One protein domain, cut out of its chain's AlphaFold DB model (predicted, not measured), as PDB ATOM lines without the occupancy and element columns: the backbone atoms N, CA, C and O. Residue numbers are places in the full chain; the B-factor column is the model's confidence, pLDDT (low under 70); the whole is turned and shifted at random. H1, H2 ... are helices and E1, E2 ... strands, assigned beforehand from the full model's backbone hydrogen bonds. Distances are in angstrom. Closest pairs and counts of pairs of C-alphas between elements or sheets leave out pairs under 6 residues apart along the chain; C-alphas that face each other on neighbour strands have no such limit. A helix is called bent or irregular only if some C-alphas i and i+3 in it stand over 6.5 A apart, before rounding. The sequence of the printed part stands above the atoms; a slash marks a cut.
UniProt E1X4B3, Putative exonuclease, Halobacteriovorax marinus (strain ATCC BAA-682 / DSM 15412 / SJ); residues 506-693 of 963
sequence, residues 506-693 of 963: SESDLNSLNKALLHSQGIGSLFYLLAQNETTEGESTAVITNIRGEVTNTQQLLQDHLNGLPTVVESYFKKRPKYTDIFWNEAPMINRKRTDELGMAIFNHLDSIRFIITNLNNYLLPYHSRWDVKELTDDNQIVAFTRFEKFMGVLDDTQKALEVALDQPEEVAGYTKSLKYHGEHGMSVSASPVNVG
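Overview. This is residues 506 to 693 of the 963 residues of the protein "Putative exonuclease" of Halobacteriovorax marinus (strain ATCC BAA-682 / DSM 15412 / SJ) (UniProt E1X4B3). A small antiparallel sheet, order E1 E2 E3, lies near one end of an elongated bundle of H1, H2, H3a, H4 and H5, with H3b and residues 656 to 662 of H5 packed on one face. The printed part has 188 residues with five named helices and three named strands, in the order H1 H2 H3 E1 H4 H5 E2 E3, mostly helix. It is only just compact, close to loose, with a radius of gyration of the C-alphas of 19.3 A and spans of 64 by 39 by 30 A.

Arrangement. E1, residues 585 to 588, and E2, residues 671 to 678, are antiparallel at 150 degrees, with N 587 and O 675 within hydrogen-bond range at 2.9 A. E2 and E3, residues 682 to 689, form an antiparallel hairpin, N 674 to O 686 being 2.9 A. H3, residues 541 to 574, is one helix by its hydrogen bonds but bent, C-alphas 563 and 566 being 7.2 A apart; its arms are H3a, to 563, and H3b, from 566. H3b and H5, residues 635 to 662, are on the same face of the sheet, two layers, at heights of 8.9 and 8.5 A. H4, residues 597 to 624, forms a helical hairpin with H5, closest C-alphas Arg 610 and Leu 658, 5.9 A. H1, residues 507 to 518, touches H3a, closest C-alphas Leu 517 and Gln 555, 5.7 A. H2, residues 523 to 532, touches residues 637 to 647 of H5, closest C-alphas Ser 525 and Ala 640, 4.5 A. Every O i to N i+4 pair is within hydrogen-bond range in H1, H2, H3a, H3b and H5, and 22 of 24 in H4.

Along the chain. H1 begins at C-alpha 507 (9.975, -76.128, -89.197); E3 ends at C-alpha 689 (22.123, -64.123, -102.174). H3a is 32.6 A long, H5 40.5 A and H4 39.4 A; H4 is irregular, C-alphas 619 and 622 being 7.1 A apart.

Size, cuts and confidence. The C-alphas farthest apart, Thr 536 and Pro 577, are 65.1 A apart. The printed part has no cut and no long link. Residues 593 to 595 and 664 to 669 have pLDDT under 70.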
ATOM      1  N   SER A 506      13.875 -74.980 -91.988       95.88
ATOM      2  CA  SER A 506      12.459 -75.326 -91.977       95.88
ATOM      3  C   SER A 506      11.952 -75.628 -90.566       95.88
ATOM      4  O   SER A 506      12.712 -75.862 -89.626       95.88
ATOM      5  N   GLU A 507      10.631 -75.654 -90.416       95.19
ATOM      6  CA  GLU A 507       9.975 -76.128 -89.197       95.19
ATOM      7  C   GLU A 507      10.374 -77.571 -88.848       95.19
ATOM      8  O   GLU A 507      10.596 -77.889 -87.680       95.19
ATOM      9  N   SER A 508      10.526 -78.426 -89.865       91.62
ATOM     10  CA  SER A 508      10.975 -79.810 -89.693       91.62
ATOM     11  C   SER A 508      12.397 -79.888 -89.129       91.62
ATOM     12  O   SER A 508      12.648 -80.678 -88.218       91.62
ATOM     13  N   ASP A 509      13.309 -79.024 -89.590       93.00
ATOM     14  CA  ASP A 509      14.694 -78.982 -89.097       93.00
ATOM     15  C   ASP A 509      14.745 -78.584 -87.616       93.00
ATOM     16  O   ASP A 509      15.411 -79.237 -86.810       93.00
ATOM     17  N   LEU A 510      13.976 -77.560 -87.225       95.56
ATOM     18  CA  LEU A 510      13.888 -77.114 -85.830       95.56
ATOM     19  C   LEU A 510      13.281 -78.185 -84.917       95.56
ATOM     20  O   LEU A 510      13.780 -78.419 -83.813       95.56
ATOM     21  N   ASN A 511      12.222 -78.853 -85.377       93.94
ATOM     22  CA  ASN A 511      11.596 -79.949 -84.642       93.94
ATOM     23  C   ASN A 511      12.542 -81.148 -84.509       93.94
ATOM     24  O   ASN A 511      12.606 -81.755 -83.439       93.94
ATOM     25  N   SER A 512      13.302 -81.467 -85.558       90.31
ATOM     26  CA  SER A 512      14.295 -82.546 -85.552       90.31
ATOM     27  C   SER A 512      15.444 -82.243 -84.592       90.31
ATOM     28  O   SER A 512      15.795 -83.094 -83.776       90.31
ATOM     29  N   LEU A 513      15.961 -81.008 -84.586       93.56
ATOM     30  CA  LEU A 513      16.960 -80.564 -83.610       93.56
ATOM     31  C   LEU A 513      16.426 -80.663 -82.174       93.56
ATOM     32  O   LEU A 513      17.106 -81.183 -81.292       93.56
ATOM     33  N   ASN A 514      15.193 -80.218 -81.928       95.25
ATOM     34  CA  ASN A 514      14.573 -80.300 -80.607       95.25
ATOM     35  C   ASN A 514      14.370 -81.755 -80.135       95.25
ATOM     36  O   ASN A 514      14.656 -82.071 -78.978       95.25
ATOM     37  N   LYS A 515      13.949 -82.660 -81.030       90.81
ATOM     38  CA  LYS A 515      13.879 -84.107 -80.751       90.81
ATOM     39  C   LYS A 515      15.263 -84.687 -80.441       90.81
ATOM     40  O   LYS A 515      15.400 -85.445 -79.481       90.81
ATOM     41  N   ALA A 516      16.289 -84.293 -81.194       89.19
ATOM     42  CA  ALA A 516      17.657 -84.733 -80.945       89.19
ATOM     43  C   ALA A 516      18.141 -84.307 -79.549       89.19
ATOM     44  O   ALA A 516      18.715 -85.118 -78.825       89.19
ATOM     45  N   LEU A 517      17.839 -83.076 -79.118       93.06
ATOM     46  CA  LEU A 517      18.145 -82.614 -77.758       93.06
ATOM     47  C   LEU A 517      17.394 -83.417 -76.686       93.06
ATOM     48  O   LEU A 517      18.002 -83.815 -75.692       93.06
ATOM     49  N   LEU A 518      16.103 -83.698 -76.898       90.25
ATOM     50  CA  LEU A 518      15.260 -84.450 -75.958       90.25
ATOM     51  C   LEU A 518      15.820 -85.848 -75.685       90.25
ATOM     52  O   LEU A 518      15.882 -86.290 -74.539       90.25
ATOM     53  N   HIS A 519      16.270 -86.523 -76.738       85.81
ATOM     54  CA  HIS A 519      16.831 -87.868 -76.651       85.81
ATOM     55  C   HIS A 519      18.354 -87.878 -76.462       85.81
ATOM     56  O   HIS A 519      18.960 -88.946 -76.444       85.81
ATOM     57  N   SER A 520      18.987 -86.707 -76.304       85.75
ATOM     58  CA  SER A 520      20.451 -86.558 -76.291       85.75
ATOM     59  C   SER A 520      21.138 -87.228 -77.493       85.75
ATOM     60  O   SER A 520      22.270 -87.697 -77.379       85.75
ATOM     61  N   GLN A 521      20.482 -87.282 -78.653       82.44
ATOM     62  CA  GLN A 521      21.066 -87.824 -79.879       82.44
ATOM     63  C   GLN A 521      22.254 -86.958 -80.315       82.44
ATOM     64  O   GLN A 521      22.193 -85.728 -80.299       82.44
ATOM     65  N   GLY A 522      23.378 -87.600 -80.639       84.00
ATOM     66  CA  GLY A 522      24.662 -86.940 -80.910       84.00
ATOM     67  C   GLY A 522      25.386 -86.434 -79.655       84.00
ATOM     68  O   GLY A 522      26.582 -86.670 -79.500       84.00
ATOM     69  N   ILE A 523      24.682 -85.813 -78.702       88.94
ATOM     70  CA  ILE A 523      25.282 -85.342 -77.438       88.94
ATOM     71  C   ILE A 523      25.667 -86.507 -76.518       88.94
ATOM     72  O   ILE A 523      26.698 -86.461 -75.850       88.94
ATOM     73  N   GLY A 524      24.890 -87.590 -76.509       87.38
ATOM     74  CA  GLY A 524      25.233 -88.818 -75.793       87.38
ATOM     75  C   GLY A 524      26.608 -89.352 -76.200       87.38
ATOM     76  O   GLY A 524      27.374 -89.821 -75.359       87.38
ATOM     77  N   SER A 525      26.971 -89.175 -77.472       88.62
ATOM     78  CA  SER A 525      28.290 -89.524 -77.991       88.62
ATOM     79  C   SER A 525      29.410 -88.669 -77.389       88.62
ATOM     80  O   SER A 525      30.488 -89.190 -77.113       88.62
ATOM     81  N   LEU A 526      29.155 -87.393 -77.080       91.06
ATOM     82  CA  LEU A 526      30.104 -86.572 -76.325       91.06
ATOM     83  C   LEU A 526      30.313 -87.116 -74.904       91.06
ATOM     84  O   LEU A 526      31.442 -87.122 -74.418       91.06
ATOM     85  N   PHE A 527      29.264 -87.607 -74.236       91.62
ATOM     86  CA  PHE A 527      29.407 -88.208 -72.902       91.62
ATOM     87  C   PHE A 527      30.318 -89.433 -72.937       91.62
ATOM     88  O   PHE A 527      31.192 -89.568 -72.083       91.62
ATOM     89  N   TYR A 528      30.148 -90.285 -73.949       89.06
ATOM     90  CA  TYR A 528      31.021 -91.432 -74.172       89.06
ATOM     91  C   TYR A 528      32.479 -90.996 -74.376       89.06
ATOM     92  O   TYR A 528      33.369 -91.481 -73.681       89.06
ATOM     93  N   LEU A 529      32.719 -90.036 -75.273       88.88
ATOM     94  CA  LEU A 529      34.061 -89.523 -75.549       88.88
ATOM     95  C   LEU A 529      34.729 -88.948 -74.293       88.88
ATOM     96  O   LEU A 529      35.900 -89.224 -74.038       88.88
ATOM     97  N   LEU A 530      33.993 -88.172 -73.491       89.94
ATOM     98  CA  LEU A 530      34.497 -87.598 -72.243       89.94
ATOM     99  C   LEU A 530      34.883 -88.675 -71.228       89.94
ATOM    100  O   LEU A 530      35.965 -88.573 -70.657       89.94
ATOM    101  N   ALA A 531      34.046 -89.701 -71.054       88.12
ATOM    102  CA  ALA A 531      34.299 -90.798 -70.122       88.12
ATOM    103  C   ALA A 531      35.523 -91.641 -70.521       88.12
ATOM    104  O   ALA A 531      36.285 -92.068 -69.659       88.12
ATOM    105  N   GLN A 532      35.753 -91.849 -71.823       83.88
ATOM    106  CA  GLN A 532      36.909 -92.614 -72.315       83.88
ATOM    107  C   GLN A 532      38.248 -91.869 -72.195       83.88
ATOM    108  O   GLN A 532      39.300 -92.497 -72.263       83.88
ATOM    109  N   ASN A 533      38.222 -90.544 -72.028       77.88
ATOM    110  CA  ASN A 533      39.414 -89.692 -71.954       77.88
ATOM    111  C   ASN A 533      39.683 -89.156 -70.533       77.88
ATOM    112  O   ASN A 533      40.373 -88.144 -70.368       77.88
ATOM    113  N   GLU A 534      39.117 -89.796 -69.506       81.69
ATOM    114  CA  GLU A 534      39.384 -89.476 -68.102       81.69
ATOM    115  C   GLU A 534      40.739 -90.024 -67.639       81.69
ATOM    116  O   GLU A 534      41.145 -91.126 -68.008       81.69
ATOM    117  N   THR A 535      41.428 -89.266 -66.782       75.44
ATOM    118  CA  THR A 535      42.666 -89.728 -66.134       75.44
ATOM    119  C   THR A 535      42.398 -90.481 -64.837       75.44
ATOM    120  O   THR A 535      43.137 -91.414 -64.513       75.44
ATOM    121  N   THR A 536      41.329 -90.124 -64.123       77.00
ATOM    122  CA  THR A 536      40.820 -90.908 -62.995       77.00
ATOM    123  C   THR A 536      39.307 -91.107 -63.089       77.00
ATOM    124  O   THR A 536      38.571 -90.205 -63.480       77.00
ATOM    125  N   GLU A 537      38.861 -92.317 -62.744       76.38
ATOM    126  CA  GLU A 537      37.477 -92.768 -62.910       76.38
ATOM    127  C   GLU A 537      36.475 -91.832 -62.213       76.38
ATOM    128  O   GLU A 537      36.553 -91.577 -61.007       76.38
ATOM    129  N   GLY A 538      35.518 -91.329 -62.992       76.06
ATOM    130  CA  GLY A 538      34.444 -90.455 -62.544       76.06
ATOM    131  C   GLY A 538      34.727 -88.957 -62.698       76.06
ATOM    132  O   GLY A 538      33.830 -88.161 -62.396       76.06
ATOM    133  N   GLU A 539      35.901 -88.547 -63.191       83.50
ATOM    134  CA  GLU A 539      36.283 -87.131 -63.359       83.50
ATOM    135  C   GLU A 539      35.354 -86.345 -64.296       83.50
ATOM    136  O   GLU A 539      35.062 -85.172 -64.045       83.50
ATOM    137  N   SER A 540      34.836 -86.971 -65.353       86.88
ATOM    138  CA  SER A 540      33.910 -86.341 -66.298       86.88
ATOM    139  C   SER A 540      32.458 -86.382 -65.830       86.88
ATOM    140  O   SER A 540      31.634 -85.668 -66.398       86.88
ATOM    141  N   THR A 541      32.118 -87.112 -64.760       89.38
ATOM    142  CA  THR A 541      30.727 -87.249 -64.274       89.38
ATOM    143  C   THR A 541      30.074 -85.894 -64.002       89.38
ATOM    144  O   THR A 541      28.934 -85.650 -64.406       89.38
ATOM    145  N   ALA A 542      30.797 -84.984 -63.341       89.12
ATOM    146  CA  ALA A 542      30.301 -83.638 -63.058       89.12
ATOM    147  C   ALA A 542      30.097 -82.828 -64.350       89.12
ATOM    148  O   ALA A 542      29.089 -82.138 -64.500       89.12
ATOM    149  N   VAL A 543      31.018 -82.960 -65.309       91.12
ATOM    150  CA  VAL A 543      30.948 -82.293 -66.616       91.12
ATOM    151  C   VAL A 543      29.760 -82.813 -67.427       91.12
ATOM    152  O   VAL A 543      28.947 -82.018 -67.885       91.12
ATOM    153  N   ILE A 544      29.601 -84.134 -67.532       92.69
ATOM    154  CA  ILE A 544      28.476 -84.794 -68.209       92.69
ATOM    155  C   ILE A 544      27.144 -84.368 -67.587       92.69
ATOM    156  O   ILE A 544      26.198 -84.059 -68.309       92.69
ATOM    157  N   THR A 545      27.067 -84.316 -66.253       93.38
ATOM    158  CA  THR A 545      25.853 -83.890 -65.540       93.38
ATOM    159  C   THR A 545      25.498 -82.441 -65.866       93.38
ATOM    160  O   THR A 545      24.335 -82.149 -66.147       93.38
ATOM    161  N   ASN A 546      26.490 -81.548 -65.903       94.06
ATOM    162  CA  ASN A 546      26.283 -80.148 -66.273       94.06
ATOM    163  C   ASN A 546      25.832 -80.011 -67.732       94.06
ATOM    164  O   ASN A 546      24.835 -79.342 -67.987       94.06
ATOM    165  N   ILE A 547      26.494 -80.698 -68.674       94.62
ATOM    166  CA  ILE A 547      26.107 -80.671 -70.092       94.62
ATOM    167  C   ILE A 547      24.673 -81.180 -70.259       94.62
ATOM    168  O   ILE A 547      23.867 -80.542 -70.929       94.62
ATOM    169  N   ARG A 548      24.314 -82.295 -69.613       94.12
ATOM    170  CA  ARG A 548      22.949 -82.840 -69.664       94.12
ATOM    171  C   ARG A 548      21.916 -81.859 -69.105       94.12
ATOM    172  O   ARG A 548      20.826 -81.754 -69.667       94.12
ATOM    173  N   GLY A 549      22.254 -81.139 -68.034       95.00
ATOM    174  CA  GLY A 549      21.415 -80.083 -67.467       95.00
ATOM    175  C   GLY A 549      21.165 -78.950 -68.463       95.00
ATOM    176  O   GLY A 549      20.011 -78.608 -68.716       95.00
ATOM    177  N   GLU A 550      22.226 -78.430 -69.084       95.75
ATOM    178  CA  GLU A 550      22.130 -77.365 -70.094       95.75
ATOM    179  C   GLU A 550      21.344 -77.799 -71.337       95.75
ATOM    180  O   GLU A 550      20.523 -77.042 -71.854       95.75
ATOM    181  N   VAL A 551      21.538 -79.037 -71.793       95.12
ATOM    182  CA  VAL A 551      20.821 -79.609 -72.941       95.12
ATOM    183  C   VAL A 551      19.337 -79.759 -72.646       95.12
ATOM    184  O   VAL A 551      18.518 -79.320 -73.446       95.12
ATOM    185  N   THR A 552      18.986 -80.308 -71.481       95.88
ATOM    186  CA  THR A 552      17.584 -80.439 -71.052       95.88
ATOM    187  C   THR A 552      16.911 -79.072 -70.940       95.88
ATOM    188  O   THR A 552      15.795 -78.881 -71.416       95.88
ATOM    189  N   ASN A 553      17.604 -78.095 -70.350       96.44
ATOM    190  CA  ASN A 553      17.095 -76.734 -70.230       96.44
ATOM    191  C   ASN A 553      16.890 -76.083 -71.608       96.44
ATOM    192  O   ASN A 553      15.831 -75.521 -71.882       96.44
ATOM    193  N   THR A 554      17.875 -76.212 -72.502       96.62
ATOM    194  CA  THR A 554      17.800 -75.711 -73.884       96.62
ATOM    195  C   THR A 554      16.631 -76.342 -74.634       96.62
ATOM    196  O   THR A 554      15.864 -75.630 -75.278       96.62
ATOM    197  N   GLN A 555      16.468 -77.660 -74.522       97.12
ATOM    198  CA  GLN A 555      15.381 -78.402 -75.149       97.12
ATOM    199  C   GLN A 555      14.013 -77.882 -74.698       97.12
ATOM    200  O   GLN A 555      13.166 -77.594 -75.541       97.12
ATOM    201  N   GLN A 556      13.808 -77.690 -73.392       97.06
ATOM    202  CA  GLN A 556      12.541 -77.173 -72.874       97.06
ATOM    203  C   GLN A 556      12.253 -75.756 -73.392       97.06
ATOM    204  O   GLN A 556      11.154 -75.488 -73.875       97.06
ATOM    205  N   LEU A 557      13.250 -74.866 -73.357       97.12
ATOM    206  CA  LEU A 557      13.115 -73.501 -73.873       97.12
ATOM    207  C   LEU A 557      12.801 -73.487 -75.375       97.12
ATOM    208  O   LEU A 557      11.971 -72.700 -75.834       97.12
ATOM    209  N   LEU A 558      13.450 -74.360 -76.148       96.75
ATOM    210  CA  LEU A 558      13.207 -74.501 -77.578       96.75
ATOM    211  C   LEU A 558      11.778 -74.999 -77.841       96.75
ATOM    212  O   LEU A 558      11.055 -74.386 -78.630       96.75
ATOM    213  N   GLN A 559      11.342 -76.046 -77.138       97.12
ATOM    214  CA  GLN A 559       9.990 -76.601 -77.234       97.12
ATOM    215  C   GLN A 559       8.907 -75.555 -76.940       97.12
ATOM    216  O   GLN A 559       7.920 -75.470 -77.676       97.12
ATOM    217  N   ASP A 560       9.095 -74.739 -75.900       95.94
ATOM    218  CA  ASP A 560       8.142 -73.695 -75.511       95.94
ATOM    219  C   ASP A 560       7.918 -72.685 -76.649       95.94
ATOM    220  O   ASP A 560       6.788 -72.252 -76.899       95.94
ATOM    221  N   HIS A 561       8.975 -72.353 -77.397       96.00
ATOM    222  CA  HIS A 561       8.866 -71.476 -78.558       96.00
ATOM    223  C   HIS A 561       8.317 -72.179 -79.805       96.00
ATOM    224  O   HIS A 561       7.561 -71.541 -80.544       96.00
ATOM    225  N   LEU A 562       8.652 -73.452 -80.034       95.75
ATOM    226  CA  LEU A 562       8.183 -74.217 -81.196       95.75
ATOM    227  C   LEU A 562       6.692 -74.566 -81.122       95.75
ATOM    228  O   LEU A 562       6.031 -74.574 -82.151       95.75
ATOM    229  N   ASN A 563       6.127 -74.763 -79.928       93.44
ATOM    230  CA  ASN A 563       4.704 -75.101 -79.773       93.44
ATOM    231  C   ASN A 563       3.753 -74.017 -80.310       93.44
ATOM    232  O   ASN A 563       2.700 -74.323 -80.868       93.44
ATOM    233  N   GLY A 564       4.094 -72.739 -80.118       89.31
ATOM    234  CA  GLY A 564       3.240 -71.616 -80.523       89.31
ATOM    235  C   GLY A 564       3.501 -71.110 -81.941       89.31
ATOM    236  O   GLY A 564       2.598 -70.572 -82.586       89.31
ATOM    237  N   LEU A 565       4.726 -71.274 -82.438       94.69
ATOM    238  CA  LEU A 565       5.199 -70.607 -83.649       94.69
ATOM    239  C   LEU A 565       4.420 -70.986 -84.930       94.69
ATOM    240  O   LEU A 565       3.999 -70.055 -85.625       94.69
ATOM    241  N   PRO A 566       4.129 -72.271 -85.228       93.44
ATOM    242  CA  PRO A 566       3.419 -72.660 -86.452       93.44
ATOM    243  C   PRO A 566       2.042 -72.000 -86.574       93.44
ATOM    244  O   PRO A 566       1.699 -71.441 -87.616       93.44
ATOM    245  N   THR A 567       1.285 -71.958 -85.471       93.56
ATOM    246  CA  THR A 567      -0.060 -71.355 -85.434       93.56
ATOM    247  C   THR A 567      -0.013 -69.853 -85.723       93.56
ATOM    248  O   THR A 567      -0.874 -69.307 -86.426       93.56
ATOM    249  N   VAL A 568       0.997 -69.157 -85.191       95.00
ATOM    250  CA  VAL A 568       1.168 -67.715 -85.411       95.00
ATOM    251  C   VAL A 568       1.580 -67.437 -86.861       95.00
ATOM    252  O   VAL A 568       1.034 -66.516 -87.475       95.00
ATOM    253  N   VAL A 569       2.483 -68.242 -87.435       95.50
ATOM    254  CA  VAL A 569       2.916 -68.113 -88.838       95.50
ATOM    255  C   VAL A 569       1.767 -68.395 -89.804       95.50
ATOM    256  O   VAL A 569       1.516 -67.592 -90.704       95.50
ATOM    257  N   GLU A 570       1.007 -69.469 -89.594       95.44
ATOM    258  CA  GLU A 570      -0.177 -69.764 -90.403       95.44
ATOM    259  C   GLU A 570      -1.181 -68.600 -90.340       95.44
ATOM    260  O   GLU A 570      -1.655 -68.110 -91.370       95.44
ATOM    261  N   SER A 571      -1.459 -68.087 -89.137       95.00
ATOM    262  CA  SER A 571      -2.355 -66.940 -88.938       95.00
ATOM    263  C   SER A 571      -1.863 -65.675 -89.645       95.00
ATOM    264  O   SER A 571      -2.669 -64.894 -90.160       95.00
ATOM    265  N   TYR A 572      -0.547 -65.464 -89.693       94.62
ATOM    266  CA  TYR A 572       0.075 -64.360 -90.417       94.62
ATOM    267  C   TYR A 572      -0.156 -64.470 -91.929       94.62
ATOM    268  O   TYR A 572      -0.547 -63.488 -92.566       94.62
ATOM    269  N   PHE A 573       0.008 -65.663 -92.506       94.75
ATOM    270  CA  PHE A 573      -0.216 -65.880 -93.936       94.75
ATOM    271  C   PHE A 573      -1.695 -65.900 -94.325       94.75
ATOM    272  O   PHE A 573      -2.036 -65.322 -95.357       94.75
ATOM    273  N   LYS A 574      -2.593 -66.433 -93.487       95.00
ATOM    274  CA  LYS A 574      -4.051 -66.397 -93.726       95.00
ATOM    275  C   LYS A 574      -4.612 -64.978 -93.870       95.00
ATOM    276  O   LYS A 574      -5.628 -64.784 -94.533       95.00
ATOM    277  N   LYS A 575      -3.959 -63.970 -93.277       92.38
ATOM    278  CA  LYS A 575      -4.337 -62.551 -93.420       92.38
ATOM    279  C   LYS A 575      -3.822 -61.899 -94.707       92.38
ATOM    280  O   LYS A 575      -4.213 -60.770 -95.012       92.38
ATOM    281  N   ARG A 576      -2.937 -62.560 -95.457       88.06
ATOM    282  CA  ARG A 576      -2.356 -62.022 -96.691       88.06
ATOM    283  C   ARG A 576      -3.236 -62.337 -97.905       88.06
ATOM    284  O   ARG A 576      -3.907 -63.369 -97.953       88.06
ATOM    285  N   PRO A 577      -3.242 -61.460 -98.923       86.94
ATOM    286  CA  PRO A 577      -3.962 -61.735-100.158       86.94
ATOM    287  C   PRO A 577      -3.368 -62.965-100.855       86.94
ATOM    288  O   PRO A 577      -2.151 -63.128-100.881       86.94
ATOM    289  N   LYS A 578      -4.230 -63.767-101.494       84.56
ATOM    290  CA  LYS A 578      -3.854 -64.979-102.248       84.56
ATOM    291  C   LYS A 578      -3.264 -66.113-101.394       84.56
ATOM    292  O   LYS A 578      -2.547 -66.945-101.942       84.56
ATOM    293  N   TYR A 579      -3.579 -66.152-100.097       90.62
ATOM    294  CA  TYR A 579      -3.272 -67.308 -99.258       90.62
ATOM    295  C   TYR A 579      -3.810 -68.601 -99.875       90.62
ATOM    296  O   TYR A 579      -4.933 -68.644-100.385       90.62
ATOM    297  N   THR A 580      -3.005 -69.648 -99.782       89.00
ATOM    298  CA  THR A 580      -3.362 -71.013-100.147       89.00
ATOM    299  C   THR A 580      -2.566 -71.976 -99.281       89.00
ATOM    300  O   THR A 580      -1.425 -71.715 -98.919       89.00
ATOM    301  N   ASP A 581      -3.192 -73.084 -98.937       88.38
ATOM    302  CA  ASP A 581      -2.611 -74.242 -98.266       88.38
ATOM    303  C   ASP A 581      -1.792 -75.135 -99.214       88.38
ATOM    304  O   ASP A 581      -0.888 -75.827 -98.757       88.38
ATOM    305  N   ILE A 582      -2.071 -75.065-100.522       83.31
ATOM    306  CA  ILE A 582      -1.523 -75.947-101.570       83.31
ATOM    307  C   ILE A 582      -0.202 -75.428-102.164       83.31
ATOM    308  O   ILE A 582       0.565 -76.189-102.750       83.31
ATOM    309  N   PHE A 583       0.061 -74.120-102.096       85.94
ATOM    310  CA  PHE A 583       1.289 -73.532-102.637       85.94
ATOM    311  C   PHE A 583       2.047 -72.762-101.564       85.94
ATOM    312  O   PHE A 583       1.455 -72.152-100.679       85.94
ATOM    313  N   TRP A 584       3.376 -72.745-101.686       90.69
ATOM    314  CA  TRP A 584       4.237 -71.952-100.816       90.69
ATOM    315  C   TRP A 584       3.859 -70.471-100.873       90.69
ATOM    316  O   TRP A 584       3.980 -69.816-101.912       90.69
ATOM    317  N   ASN A 585       3.447 -69.947 -99.726       93.25
ATOM    318  CA  ASN A 585       3.277 -68.526 -99.485       93.25
ATOM    319  C   ASN A 585       4.636 -67.944 -99.098       93.25
ATOM    320  O   ASN A 585       5.367 -68.564 -98.331       93.25
ATOM    321  N   GLU A 586       4.965 -66.751 -99.586       94.06
ATOM    322  CA  GLU A 586       6.244 -66.100 -99.298       94.06
ATOM    323  C   GLU A 586       6.034 -64.631 -98.906       94.06
ATOM    324  O   GLU A 586       5.183 -63.919 -99.453       94.06
ATOM    325  N   ALA A 587       6.798 -64.179 -97.914       92.50
ATOM    326  CA  ALA A 587       6.768 -62.828 -97.375       92.50
ATOM    327  C   ALA A 587       8.188 -62.343 -97.044       92.50
ATOM    328  O   ALA A 587       9.016 -63.154 -96.628       92.50
ATOM    329  N   PRO A 588       8.484 -61.033 -97.181       91.81
ATOM    330  CA  PRO A 588       9.741 -60.486 -96.687       91.81
ATOM    331  C   PRO A 588       9.912 -60.803 -95.208       91.81
ATOM    332  O   PRO A 588       8.932 -60.783 -94.454       91.81
ATOM    333  N   MET A 589      11.149 -61.077 -94.803       91.38
ATOM    334  CA  MET A 589      11.440 -61.404 -93.419       91.38
ATOM    335  C   MET A 589      11.040 -60.259 -92.489       91.38
ATOM    336  O   MET A 589      11.193 -59.068 -92.781       91.38
ATOM    337  N   ILE A 590      10.491 -60.657 -91.352       88.00
ATOM    338  CA  ILE A 590       9.925 -59.780 -90.339       88.00
ATOM    339  C   ILE A 590      11.063 -59.023 -89.635       88.00
ATOM    340  O   ILE A 590      12.097 -59.605 -89.320       88.00
ATOM    341  N   ASN A 591      10.887 -57.719 -89.383       76.94
ATOM    342  CA  ASN A 591      11.889 -56.875 -88.719       76.94
ATOM    343  C   ASN A 591      11.307 -56.079 -87.541       76.94
ATOM    344  O   ASN A 591      10.142 -55.695 -87.558       76.94
ATOM    345  N   ARG A 592      12.150 -55.727 -86.559       71.69
ATOM    346  CA  ARG A 592      11.744 -55.010 -85.328       71.69
ATOM    347  C   ARG A 592      11.089 -53.635 -85.540       71.69
ATOM    348  O   ARG A 592      10.546 -53.077 -84.594       71.69
ATOM    349  N   LYS A 593      11.206 -53.021 -86.726       68.50
ATOM    350  CA  LYS A 593      10.842 -51.606 -86.938       68.50
ATOM    351  C   LYS A 593       9.465 -51.410 -87.580       68.50
ATOM    352  O   LYS A 593       8.947 -50.297 -87.499       68.50
ATOM    353  N   ARG A 594       8.894 -52.415 -88.260       57.12
ATOM    354  CA  ARG A 594       7.667 -52.261 -89.074       57.12
ATOM    355  C   ARG A 594       6.864 -53.557 -89.211       57.12
ATOM    356  O   ARG A 594       6.688 -54.060 -90.319       57.12
ATOM    357  N   THR A 595       6.368 -54.095 -88.107       66.00
ATOM    358  CA  THR A 595       5.581 -55.336 -88.118       66.00
ATOM    359  C   THR A 595       4.321 -55.185 -87.284       66.00
ATOM    360  O   THR A 595       4.307 -54.471 -86.282       66.00
ATOM    361  N   ASP A 596       3.246 -55.822 -87.736       82.94
ATOM    362  CA  ASP A 596       2.013 -55.958 -86.968       82.94
ATOM    363  C   ASP A 596       2.227 -56.881 -85.751       82.94
ATOM    364  O   ASP A 596       3.312 -57.433 -85.552       82.94
ATOM    365  N   GLU A 597       1.205 -57.037 -84.908       88.44
ATOM    366  CA  GLU A 597       1.297 -57.839 -83.677       88.44
ATOM    367  C   GLU A 597       1.724 -59.290 -83.952       88.44
ATOM    368  O   GLU A 597       2.585 -59.821 -83.252       88.44
ATOM    369  N   LEU A 598       1.178 -59.908 -85.009       90.38
ATOM    370  CA  LEU A 598       1.555 -61.262 -85.427       90.38
ATOM    371  C   LEU A 598       3.006 -61.316 -85.900       90.38
ATOM    372  O   LEU A 598       3.744 -62.212 -85.497       90.38
ATOM    373  N   GLY A 599       3.434 -60.347 -86.711       91.69
ATOM    374  CA  GLY A 599       4.818 -60.247 -87.141       91.69
ATOM    375  C   GLY A 599       5.772 -60.124 -85.951       91.69
ATOM    376  O   GLY A 599       6.721 -60.895 -85.847       91.69
ATOM    377  N   MET A 600       5.495 -59.228 -85.000       91.06
ATOM    378  CA  MET A 600       6.316 -59.097 -83.788       91.06
ATOM    379  C   MET A 600       6.378 -60.393 -82.975       91.06
ATOM    380  O   MET A 600       7.450 -60.739 -82.482       91.06
ATOM    381  N   ALA A 601       5.266 -61.123 -82.852       93.00
ATOM    382  CA  ALA A 601       5.254 -62.418 -82.178       93.00
ATOM    383  C   ALA A 601       6.180 -63.426 -82.880       93.00
ATOM    384  O   ALA A 601       7.052 -63.996 -82.225       93.00
ATOM    385  N   ILE A 602       6.068 -63.581 -84.205       94.75
ATOM    386  CA  ILE A 602       6.940 -64.477 -84.988       94.75
ATOM    387  C   ILE A 602       8.412 -64.093 -84.814       94.75
ATOM    388  O   ILE A 602       9.235 -64.960 -84.534       94.75
ATOM    389  N   PHE A 603       8.744 -62.800 -84.932       93.56
ATOM    390  CA  PHE A 603      10.116 -62.325 -84.741       93.56
ATOM    391  C   PHE A 603      10.648 -62.701 -83.359       93.56
ATOM    392  O   PHE A 603      11.748 -63.230 -83.262       93.56
ATOM    393  N   ASN A 604       9.872 -62.460 -82.299       92.94
ATOM    394  CA  ASN A 604      10.302 -62.759 -80.935       92.94
ATOM    395  C   ASN A 604      10.532 -64.261 -80.724       92.94
ATOM    396  O   ASN A 604      11.521 -64.629 -80.103       92.94
ATOM    397  N   HIS A 605       9.664 -65.123 -81.262       95.56
ATOM    398  CA  HIS A 605       9.876 -66.572 -81.216       95.56
ATOM    399  C   HIS A 605      11.169 -66.972 -81.935       95.56
ATOM    400  O   HIS A 605      12.001 -67.657 -81.350       95.56
ATOM    401  N   LEU A 606      11.369 -66.517 -83.176       95.44
ATOM    402  CA  LEU A 606      12.554 -66.868 -83.967       95.44
ATOM    403  C   LEU A 606      13.854 -66.307 -83.369       95.44
ATOM    404  O   LEU A 606      14.866 -67.002 -83.353       95.44
ATOM    405  N   ASP A 607      13.829 -65.080 -82.846       94.38
ATOM    406  CA  ASP A 607      14.982 -64.455 -82.187       94.38
ATOM    407  C   ASP A 607      15.322 -65.176 -80.875       94.38
ATOM    408  O   ASP A 607      16.490 -65.469 -80.628       94.38
ATOM    409  N   SER A 608      14.319 -65.567 -80.079       96.12
ATOM    410  CA  SER A 608      14.536 -66.421 -78.904       96.12
ATOM    411  C   SER A 608      15.138 -67.773 -79.276       96.12
ATOM    412  O   SER A 608      16.121 -68.178 -78.660       96.12
ATOM    413  N   ILE A 609      14.603 -68.451 -80.299       97.25
ATOM    414  CA  ILE A 609      15.146 -69.728 -80.795       97.25
ATOM    415  C   ILE A 609      16.614 -69.555 -81.200       97.25
ATOM    416  O   ILE A 609      17.466 -70.335 -80.777       97.25
ATOM    417  N   ARG A 610      16.933 -68.493 -81.949       96.00
ATOM    418  CA  ARG A 610      18.311 -68.159 -82.331       96.00
ATOM    419  C   ARG A 610      19.212 -67.985 -81.109       96.00
ATOM    420  O   ARG A 610      20.304 -68.550 -81.091       96.00
ATOM    421  N   PHE A 611      18.782 -67.234 -80.091       96.56
ATOM    422  CA  PHE A 611      19.561 -67.042 -78.862       96.56
ATOM    423  C   PHE A 611      19.764 -68.347 -78.085       96.56
ATOM    424  O   PHE A 611      20.879 -68.614 -77.638       96.56
ATOM    425  N   ILE A 612      18.720 -69.167 -77.953       97.75
ATOM    426  CA  ILE A 612      18.774 -70.474 -77.281       97.75
ATOM    427  C   ILE A 612      19.810 -71.377 -77.964       97.75
ATOM    428  O   ILE A 612      20.711 -71.896 -77.306       97.75
ATOM    429  N   ILE A 613      19.736 -71.490 -79.292       96.75
ATOM    430  CA  ILE A 613      20.666 -72.287 -80.100       96.75
ATOM    431  C   ILE A 613      22.094 -71.736 -80.005       96.75
ATOM    432  O   ILE A 613      23.031 -72.499 -79.780       96.75
ATOM    433  N   THR A 614      22.265 -70.416 -80.109       96.44
ATOM    434  CA  THR A 614      23.581 -69.758 -80.014       96.44
ATOM    435  C   THR A 614      24.241 -70.021 -78.659       96.44
ATOM    436  O   THR A 614      25.438 -70.294 -78.590       96.44
ATOM    437  N   ASN A 615      23.470 -69.968 -77.569       97.12
ATOM    438  CA  ASN A 615      23.980 -70.249 -76.227       97.12
ATOM    439  C   ASN A 615      24.442 -71.702 -76.096       97.12
ATOM    440  O   ASN A 615      25.536 -71.937 -75.580       97.12
ATOM    441  N   LEU A 616      23.657 -72.658 -76.603       96.44
ATOM    442  CA  LEU A 616      24.055 -74.064 -76.602       96.44
ATOM    443  C   LEU A 616      25.308 -74.295 -77.454       96.44
ATOM    444  O   LEU A 616      26.227 -74.977 -77.004       96.44
ATOM    445  N   ASN A 617      25.382 -73.701 -78.648       95.00
ATOM    446  CA  ASN A 617      26.542 -73.857 -79.524       95.00
ATOM    447  C   ASN A 617      27.817 -73.319 -78.855       95.00
ATOM    448  O   ASN A 617      28.817 -74.025 -78.755       95.00
ATOM    449  N   ASN A 618      27.756 -72.113 -78.279       95.38
ATOM    450  CA  ASN A 618      28.872 -71.530 -77.526       95.38
ATOM    451  C   ASN A 618      29.282 -72.383 -76.317       95.38
ATOM    452  O   ASN A 618      30.470 -72.480 -76.006       95.38
ATOM    453  N   TYR A 619      28.315 -73.001 -75.635       95.75
ATOM    454  CA  TYR A 619      28.579 -73.897 -74.513       95.75
ATOM    455  C   TYR A 619      29.276 -75.196 -74.954       95.75
ATOM    456  O   TYR A 619      30.154 -75.695 -74.246       95.75
ATOM    457  N   LEU A 620      28.923 -75.730 -76.129       94.44
ATOM    458  CA  LEU A 620      29.483 -76.973 -76.667       94.44
ATOM    459  C   LEU A 620      30.793 -76.783 -77.455       94.44
ATOM    460  O   LEU A 620      31.570 -77.732 -77.589       94.44
ATOM    461  N   LEU A 621      31.083 -75.565 -77.919       91.69
ATOM    462  CA  LEU A 621      32.257 -75.224 -78.733       91.69
ATOM    463  C   LEU A 621      33.611 -75.708 -78.160       91.69
ATOM    464  O   LEU A 621      34.422 -76.233 -78.934       91.69
ATOM    465  N   PRO A 622      33.887 -75.607 -76.838       91.62
ATOM    466  CA  PRO A 622      35.135 -76.114 -76.264       91.62
ATOM    467  C   PRO A 622      35.311 -77.629 -76.422       91.62
ATOM    468  O   PRO A 622      36.440 -78.110 -76.464       91.62
ATOM    469  N   TYR A 623      34.212 -78.384 -76.510       90.44
ATOM    470  CA  TYR A 623      34.247 -79.834 -76.688       90.44
ATOM    471  C   TYR A 623      34.381 -80.227 -78.155       90.44
ATOM    472  O   TYR A 623      35.080 -81.189 -78.442       90.44
ATOM    473  N   HIS A 624      33.774 -79.476 -79.077       83.38
ATOM    474  CA  HIS A 624      33.954 -79.656 -80.523       83.38
ATOM    475  C   HIS A 624      35.428 -79.523 -80.928       83.38
ATOM    476  O   HIS A 624      35.988 -80.390 -81.590       83.38
ATOM    477  N   SER A 625      36.112 -78.500 -80.411       82.12
ATOM    478  CA  SER A 625      37.510 -78.212 -80.773       82.12
ATOM    479  C   SER A 625      38.552 -79.102 -80.070       82.12
ATOM    480  O   SER A 625      39.750 -78.895 -80.256       82.12
ATOM    481  N   ARG A 626      38.130 -80.044 -79.213       84.75
ATOM    482  CA  ARG A 626      39.029 -80.814 -78.334       84.75
ATOM    483  C   ARG A 626      39.662 -82.035 -79.007       84.75
ATOM    484  O   ARG A 626      40.709 -82.480 -78.548       84.75
ATOM    485  N   TRP A 627      39.024 -82.608 -80.025       83.06
ATOM    486  CA  TRP A 627      39.359 -83.945 -80.522       83.06
ATOM    487  C   TRP A 627      40.184 -83.887 -81.812       83.06
ATOM    488  O   TRP A 627      39.783 -83.235 -82.775       83.06
ATOM    489  N   ASP A 628      41.298 -84.621 -81.863       81.44
ATOM    490  CA  ASP A 628      41.978 -84.951 -83.119       81.44
ATOM    491  C   ASP A 628      41.572 -86.366 -83.551       81.44
ATOM    492  O   ASP A 628      41.832 -87.347 -82.856       81.44
ATOM    493  N   VAL A 629      40.960 -86.481 -84.733       81.94
ATOM    494  CA  VAL A 629      40.540 -87.760 -85.335       81.94
ATOM    495  C   VAL A 629      41.697 -88.758 -85.438       81.94
ATOM    496  O   VAL A 629      41.466 -89.966 -85.428       81.94
ATOM    497  N   LYS A 630      42.942 -88.281 -85.547       80.56
ATOM    498  CA  LYS A 630      44.135 -89.137 -85.629       80.56
ATOM    499  C   LYS A 630      44.531 -89.761 -84.293       80.56
ATOM    500  O   LYS A 630      45.274 -90.738 -84.302       80.56
ATOM    501  N   GLU A 631      44.076 -89.198 -83.179       82.56
ATOM    502  CA  GLU A 631      44.342 -89.711 -81.831       82.56
ATOM    503  C   GLU A 631      43.278 -90.720 -81.371       82.56
ATOM    504  O   GLU A 631      43.490 -91.436 -80.394       82.56
ATOM    505  N   LEU A 632      42.155 -90.824 -82.091       83.94
ATOM    506  CA  LEU A 632      41.116 -91.821 -81.835       83.94
ATOM    507  C   LEU A 632      41.599 -93.192 -82.325       83.94
ATOM    508  O   LEU A 632      41.895 -93.369 -83.508       83.94
ATOM    509  N   THR A 633      41.704 -94.152 -81.407       75.88
ATOM    510  CA  THR A 633      42.314 -95.470 -81.684       75.88
ATOM    511  C   THR A 633      41.306 -96.612 -81.750       75.88
ATOM    512  O   THR A 633      41.622 -97.645 -82.336       75.88
ATOM    513  N   ASP A 634      40.108 -96.423 -81.191       84.38
ATOM    514  CA  ASP A 634      39.023 -97.407 -81.190       84.38
ATOM    515  C   ASP A 634      37.851 -96.969 -82.083       84.38
ATOM    516  O   ASP A 634      37.506 -95.784 -82.150       84.38
ATOM    517  N   ASP A 635      37.200 -97.937 -82.731       84.62
ATOM    518  CA  ASP A 635      36.094 -97.688 -83.661       84.62
ATOM    519  C   ASP A 635      34.910 -96.983 -82.978       84.62
ATOM    520  O   ASP A 635      34.300 -96.093 -83.577       84.62
ATOM    521  N   ASN A 636      34.622 -97.282 -81.704       85.00
ATOM    522  CA  ASN A 636      33.528 -96.630 -80.975       85.00
ATOM    523  C   ASN A 636      33.820 -95.149 -80.705       85.00
ATOM    524  O   ASN A 636      32.907 -94.323 -80.705       85.00
ATOM    525  N   GLN A 637      35.092 -94.780 -80.514       87.88
ATOM    526  CA  GLN A 637      35.481 -93.375 -80.380       87.88
ATOM    527  C   GLN A 637      35.270 -92.620 -81.697       87.88
ATOM    528  O   GLN A 637      34.740 -91.510 -81.698       87.88
ATOM    529  N   ILE A 638      35.627 -93.234 -82.828       87.25
ATOM    530  CA  ILE A 638      35.434 -92.655 -84.168       87.25
ATOM    531  C   ILE A 638      33.945 -92.468 -84.462       87.25
ATOM    532  O   ILE A 638      33.534 -91.426 -84.985       87.25
ATOM    533  N   VAL A 639      33.131 -93.458 -84.094       85.81
ATOM    534  CA  VAL A 639      31.672 -93.393 -84.181       85.81
ATOM    535  C   VAL A 639      31.128 -92.230 -83.362       85.81
ATOM    536  O   VAL A 639      30.389 -91.388 -83.884       85.81
ATOM    537  N   ALA A 640      31.509 -92.171 -82.087       87.75
ATOM    538  CA  ALA A 640      31.009 -91.170 -81.167       87.75
ATOM    539  C   ALA A 640      31.403 -89.751 -81.610       87.75
ATOM    540  O   ALA A 640      30.571 -88.842 -81.602       87.75
ATOM    541  N   PHE A 641      32.636 -89.578 -82.090       90.31
ATOM    542  CA  PHE A 641      33.099 -88.323 -82.677       90.31
ATOM    543  C   PHE A 641      32.274 -87.937 -83.906       90.31
ATOM    544  O   PHE A 641      31.714 -86.847 -83.942       90.31
ATOM    545  N   THR A 642      32.101 -88.848 -84.867       88.62
ATOM    546  CA  THR A 642      31.328 -88.583 -86.095       88.62
ATOM    547  C   THR A 642      29.900 -88.110 -85.787       88.62
ATOM    548  O   THR A 642      29.385 -87.199 -86.438       88.62
ATOM    549  N   ARG A 643      29.250 -88.705 -84.781       87.00
ATOM    550  CA  ARG A 643      27.890 -88.342 -84.351       87.00
ATOM    551  C   ARG A 643      27.829 -86.987 -83.663       87.00
ATOM    552  O   ARG A 643      26.954 -86.185 -83.988       87.00
ATOM    553  N   PHE A 644      28.761 -86.727 -82.751       91.19
ATOM    554  CA  PHE A 644      28.851 -85.436 -82.085       91.19
ATOM    555  C   PHE A 644      29.124 -84.311 -83.094       91.19
ATOM    556  O   PHE A 644      28.415 -83.311 -83.097       91.19
ATOM    557  N   GLU A 645      30.051 -84.519 -84.030       90.12
ATOM    558  CA  GLU A 645      30.344 -83.568 -85.107       90.12
ATOM    559  C   GLU A 645      29.151 -83.341 -86.037       90.12
ATOM    560  O   GLU A 645      28.881 -82.207 -86.429       90.12
ATOM    561  N   LYS A 646      28.398 -84.399 -86.378       89.31
ATOM    562  CA  LYS A 646      27.168 -84.260 -87.171       89.31
ATOM    563  C   LYS A 646      26.135 -83.403 -86.434       89.31
ATOM    564  O   LYS A 646      25.552 -82.509 -87.039       89.31
ATOM    565  N   PHE A 647      25.935 -83.646 -85.138       91.62
ATOM    566  CA  PHE A 647      25.046 -82.835 -84.305       91.62
ATOM    567  C   PHE A 647      25.499 -81.367 -84.250       91.62
ATOM    568  O   PHE A 647      24.685 -80.469 -84.460       91.62
ATOM    569  N   MET A 648      26.797 -81.118 -84.050       92.56
ATOM    570  CA  MET A 648      27.363 -79.764 -84.067       92.56
ATOM    571  C   MET A 648      27.174 -79.079 -85.426       92.56
ATOM    572  O   MET A 648      26.839 -77.899 -85.462       92.56
ATOM    573  N   GLY A 649      27.312 -79.809 -86.536       90.75
ATOM    574  CA  GLY A 649      27.056 -79.289 -87.882       90.75
ATOM    575  C   GLY A 649      25.606 -78.842 -88.088       90.75
ATOM    576  O   GLY A 649      25.376 -77.748 -88.596       90.75
ATOM    577  N   VAL A 650      24.630 -79.638 -87.634       91.00
ATOM    578  CA  VAL A 650      23.201 -79.262 -87.674       91.00
ATOM    579  C   VAL A 650      22.932 -78.028 -86.809       91.00
ATOM    580  O   VAL A 650      22.193 -77.129 -87.220       91.00
ATOM    581  N   LEU A 651      23.540 -77.963 -85.622       93.69
ATOM    582  CA  LEU A 651      23.410 -76.825 -84.714       93.69
ATOM    583  C   LEU A 651      23.983 -75.538 -85.335       93.69
ATOM    584  O   LEU A 651      23.330 -74.495 -85.272       93.69
ATOM    585  N   ASP A 652      25.155 -75.622 -85.974       93.12
ATOM    586  CA  ASP A 652      25.822 -74.508 -86.662       93.12
ATOM    587  C   ASP A 652      25.019 -74.017 -87.875       93.12
ATOM    588  O   ASP A 652      24.752 -72.821 -87.988       93.12
ATOM    589  N   ASP A 653      24.539 -74.928 -88.731       92.25
ATOM    590  CA  ASP A 653      23.711 -74.582 -89.896       92.25
ATOM    591  C   ASP A 653      22.412 -73.887 -89.473       92.25
ATOM    592  O   ASP A 653      22.042 -72.844 -90.022       92.25
ATOM    593  N   THR A 654      21.749 -74.425 -88.445       95.12
ATOM    594  CA  THR A 654      20.511 -73.857 -87.894       95.12
ATOM    595  C   THR A 654      20.762 -72.475 -87.295       95.12
ATOM    596  O   THR A 654      20.017 -71.528 -87.571       95.12
ATOM    597  N   GLN A 655      21.833 -72.328 -86.504       94.56
ATOM    598  CA  GLN A 655      22.237 -71.037 -85.952       94.56
ATOM    599  C   GLN A 655      22.499 -70.033 -87.072       94.56
ATOM    600  O   GLN A 655      21.985 -68.913 -87.019       94.56
ATOM    601  N   LYS A 656      23.282 -70.425 -88.083       92.62
ATOM    602  CA  LYS A 656      23.691 -69.539 -89.169       92.62
ATOM    603  C   LYS A 656      22.505 -69.105 -90.016       92.62
ATOM    604  O   LYS A 656      22.396 -67.921 -90.333       92.62
ATOM    605  N   ALA A 657      21.586 -70.016 -90.330       93.88
ATOM    606  CA  ALA A 657      20.373 -69.688 -91.069       93.88
ATOM    607  C   ALA A 657      19.512 -68.655 -90.330       93.88
ATOM    608  O   ALA A 657      19.111 -67.650 -90.926       93.88
ATOM    609  N   LEU A 658      19.295 -68.841 -89.025       94.25
ATOM    610  CA  LEU A 658      18.546 -67.887 -88.205       94.25
ATOM    611  C   LEU A 658      19.282 -66.553 -88.039       94.25
ATOM    612  O   LEU A 658      18.661 -65.498 -88.152       94.25
ATOM    613  N   GLU A 659      20.596 -66.576 -87.803       92.06
ATOM    614  CA  GLU A 659      21.433 -65.376 -87.696       92.06
ATOM    615  C   GLU A 659      21.348 -64.537 -88.974       92.06
ATOM    616  O   GLU A 659      21.004 -63.355 -88.926       92.06
ATOM    617  N   VAL A 660      21.592 -65.150 -90.133       90.62
ATOM    618  CA  VAL A 660      21.581 -64.445 -91.417       90.62
ATOM    619  C   VAL A 660      20.179 -63.930 -91.757       90.62
ATOM    620  O   VAL A 660      20.040 -62.821 -92.291       90.62
ATOM    621  N   ALA A 661      19.133 -64.694 -91.442       90.12
ATOM    622  CA  ALA A 661      17.758 -64.292 -91.712       90.12
ATOM    623  C   ALA A 661      17.253 -63.170 -90.787       90.12
ATOM    624  O   ALA A 661      16.489 -62.318 -91.245       90.12
ATOM    625  N   LEU A 662      17.667 -63.131 -89.516       88.94
ATOM    626  CA  LEU A 662      17.148 -62.178 -88.522       88.94
ATOM    627  C   LEU A 662      18.007 -60.917 -88.367       88.94
ATOM    628  O   LEU A 662      17.459 -59.814 -88.279       88.94
ATOM    629  N   ASP A 663      19.333 -61.052 -88.363       79.31
ATOM    630  CA  ASP A 663      20.260 -59.940 -88.120       79.31
ATOM    631  C   ASP A 663      20.734 -59.294 -89.423       79.31
ATOM    632  O   ASP A 663      20.580 -59.854 -90.499       79.31
ATOM    633  N   GLN A 664      21.350 -58.109 -89.370       63.28
ATOM    634  CA  GLN A 664      22.077 -57.517 -90.507       63.28
ATOM    635  C   GLN A 664      23.593 -57.527 -90.239       63.28
ATOM    636  O   GLN A 664      24.143 -56.465 -89.947       63.28
ATOM    637  N   PRO A 665      24.290 -58.678 -90.318       59.19
ATOM    638  CA  PRO A 665      25.748 -58.654 -90.289       59.19
ATOM    639  C   PRO A 665      26.267 -57.867 -91.502       59.19
ATOM    640  O   PRO A 665      25.771 -58.062 -92.616       59.19
ATOM    641  N   GLU A 666      27.272 -57.006 -91.313       51.56
ATOM    642  CA  GLU A 666      27.911 -56.256 -92.414       51.56
ATOM    643  C   GLU A 666      28.474 -57.195 -93.500       51.56
ATOM    644  O   GLU A 666      28.442 -56.866 -94.685       51.56
ATOM    645  N   GLU A 667      28.898 -58.404 -93.112       48.72
ATOM    646  CA  GLU A 667      29.408 -59.457 -94.003       48.72
ATOM    647  C   GLU A 667      28.343 -60.056 -94.939       48.72
ATOM    648  O   GLU A 667      28.690 -60.634 -95.968       48.72
ATOM    649  N   VAL A 668      27.049 -59.890 -94.629       55.38
ATOM    650  CA  VAL A 668      25.927 -60.487 -95.384       55.38
ATOM    651  C   VAL A 668      25.046 -59.420 -96.049       55.38
ATOM    652  O   VAL A 668      23.875 -59.641 -96.378       55.38
ATOM    653  N   ALA A 669      25.609 -58.232 -96.278       57.94
ATOM    654  CA  ALA A 669      24.978 -57.201 -97.087       57.94
ATOM    655  C   ALA A 669      24.680 -57.746 -98.500       57.94
ATOM    656  O   ALA A 669      25.586 -58.115 -99.246       57.94
ATOM    657  N   GLY A 670      23.396 -57.792 -98.872       79.31
ATOM    658  CA  GLY A 670      22.956 -58.250-100.195       79.31
ATOM    659  C   GLY A 670      22.342 -59.650-100.237       79.31
ATOM    660  O   GLY A 670      22.458 -60.312-101.264       79.31
ATOM    661  N   TYR A 671      21.693 -60.098 -99.159       90.62
ATOM    662  CA  TYR A 671      20.817 -61.275 -99.157       90.62
ATOM    663  C   TYR A 671      19.351 -60.859 -99.028       90.62
ATOM    664  O   TYR A 671      19.011 -60.004 -98.205       90.62
ATOM    665  N   THR A 672      18.484 -61.509 -99.800       92.88
ATOM    666  CA  THR A 672      17.033 -61.452 -99.632       92.88
ATOM    667  C   THR A 672      16.630 -62.386 -98.521       92.88
ATOM    668  O   THR A 672      17.010 -63.553 -98.527       92.88
ATOM    669  N   LYS A 673      15.830 -61.886 -97.589       92.50
ATOM    670  CA  LYS A 673      15.401 -62.627 -96.408       92.50
ATOM    671  C   LYS A 673      13.904 -62.822 -96.489       92.50
ATOM    672  O   LYS A 673      13.168 -61.848 -96.668       92.50
ATOM    673  N   SER A 674      13.457 -64.056 -96.339       93.62
ATOM    674  CA  SER A 674      12.065 -64.437 -96.542       93.62
ATOM    675  C   SER A 674      11.576 -65.381 -95.455       93.62
ATOM    676  O   SER A 674      12.288 -66.297 -95.047       93.62
ATOM    677  N   LEU A 675      10.322 -65.183 -95.062       95.25
ATOM    678  CA  LEU A 675       9.516 -66.158 -94.343       95.25
ATOM    679  C   LEU A 675       8.579 -66.833 -95.351       95.25
ATOM    680  O   LEU A 675       7.975 -66.152 -96.187       95.25
ATOM    681  N   LYS A 676       8.443 -68.154 -95.265       95.62
ATOM    682  CA  LYS A 676       7.612 -68.984 -96.141       95.62
ATOM    683  C   LYS A 676       6.675 -69.877 -95.329       95.62
ATOM    684  O   LYS A 676       6.988 -70.211 -94.189       95.62
ATOM    685  N   TYR A 677       5.546 -70.269 -95.920       95.69
ATOM    686  CA  TYR A 677       4.585 -71.195 -95.307       95.69
ATOM    687  C   TYR A 677       3.831 -72.047 -96.335       95.69
ATOM    688  O   TYR A 677       3.384 -71.526 -97.364       95.69
ATOM    689  N   HIS A 678       3.635 -73.325 -96.014       95.00
ATOM    690  CA  HIS A 678       2.825 -74.298 -96.750       95.00
ATOM    691  C   HIS A 678       1.938 -75.090 -95.779       95.00
ATOM    692  O   HIS A 678       2.379 -75.391 -94.672       95.00
ATOM    693  N   GLY A 679       0.720 -75.470 -96.186       91.06
ATOM    694  CA  GLY A 679      -0.218 -76.172 -95.298       91.06
ATOM    695  C   GLY A 679       0.300 -77.534 -94.826       91.06
ATOM    696  O   GLY A 679       0.148 -77.881 -93.662       91.06
ATOM    697  N   GLU A 680       0.966 -78.269 -95.718       88.62
ATOM    698  CA  GLU A 680       1.531 -79.598 -95.430       88.62
ATOM    699  C   GLU A 680       2.979 -79.554 -94.909       88.62
ATOM    700  O   GLU A 680       3.380 -80.412 -94.134       88.62
ATOM    701  N   HIS A 681       3.781 -78.562 -95.319       88.06
ATOM    702  CA  HIS A 681       5.228 -78.535 -95.033       88.06
ATOM    703  C   HIS A 681       5.618 -77.538 -93.930       88.06
ATOM    704  O   HIS A 681       6.799 -77.397 -93.621       88.06
ATOM    705  N   GLY A 682       4.644 -76.831 -93.350       94.12
ATOM    706  CA  GLY A 682       4.874 -75.858 -92.287       94.12
ATOM    707  C   GLY A 682       5.616 -74.608 -92.760       94.12
ATOM    708  O   GLY A 682       5.496 -74.176 -93.915       94.12
ATOM    709  N   MET A 683       6.349 -73.978 -91.840       95.75
ATOM    710  CA  MET A 683       7.122 -72.767 -92.129       95.75
ATOM    711  C   MET A 683       8.556 -73.041 -92.613       95.75
ATOM    712  O   MET A 683       9.168 -74.059 -92.294       95.75
ATOM    713  N   SER A 684       9.125 -72.070 -93.326       96.69
ATOM    714  CA  SER A 684      10.562 -72.001 -93.613       96.69
ATOM    715  C   SER A 684      11.065 -70.561 -93.525       96.69
ATOM    716  O   SER A 684      10.377 -69.617 -93.926       96.69
ATOM    717  N   VAL A 685      12.271 -70.390 -92.993       95.50
ATOM    718  CA  VAL A 685      12.998 -69.123 -92.965       95.50
ATOM    719  C   VAL A 685      14.226 -69.272 -93.848       95.50
ATOM    720  O   VAL A 685      15.038 -70.166 -93.632       95.50
ATOM    721  N   SER A 686      14.388 -68.379 -94.824       94.50
ATOM    722  CA  SER A 686      15.526 -68.444 -95.741       94.50
ATOM    723  C   SER A 686      16.154 -67.088 -96.029       94.50
ATOM    724  O   SER A 686      15.471 -66.064 -96.097       94.50
ATOM    725  N   ALA A 687      17.461 -67.097 -96.272       93.50
ATOM    726  CA  ALA A 687      18.237 -65.969 -96.749       93.50
ATOM    727  C   ALA A 687      19.021 -66.367 -98.005       93.50
ATOM    728  O   ALA A 687      19.909 -67.210 -97.946       93.50
ATOM    729  N   SER A 688      18.699 -65.749 -99.141       94.00
ATOM    730  CA  SER A 688      19.266 -66.078-100.458       94.00
ATOM    731  C   SER A 688      20.109 -64.927-101.016       94.00
ATOM    732  O   SER A 688      19.701 -63.771-100.885       94.00
ATOM    733  N   PRO A 689      21.251 -65.185-101.678       92.69
ATOM    734  CA  PRO A 689      22.123 -64.123-102.174       92.69
ATOM    735  C   PRO A 689      21.468 -63.338-103.319       92.69
ATOM    736  O   PRO A 689      21.037 -63.907-104.322       92.69
ATOM    737  N   VAL A 690      21.451 -62.009-103.221       92.38
ATOM    738  CA  VAL A 690      21.026 -61.115-104.312       92.38
ATOM    739  C   VAL A 690      22.149 -60.999-105.339       92.38
ATOM    740  O   VAL A 690      21.933 -61.237-106.522       92.38
ATOM    741  N   ASN A 691      23.374 -60.700-104.892       92.06
ATOM    742  CA  ASN A 691      24.531 -60.544-105.775       92.06
ATOM    743  C   ASN A 691      25.292 -61.861-106.002       92.06
ATOM    744  O   ASN A 691      26.413 -62.042-105.519       92.06
ATOM    745  N   VAL A 692      24.687 -62.770-106.768       92.12
ATOM    746  CA  VAL A 692      25.286 -64.075-107.120       92.12
ATOM    747  C   VAL A 692      26.614 -63.951-107.863       92.12
ATOM    748  O   VAL A 692      27.512 -64.756-107.645       92.12
ATOM    749  N   GLY A 693      26.784 -62.905-108.676       92.62
ATOM    750  CA  GLY A 693      28.024 -62.672-109.410       92.62
ATOM    751  C   GLY A 693      29.242 -62.506-108.509       92.62
ATOM    752  O   GLY A 693      30.297 -63.081-108.773       92.62
TER     753      GLY A 693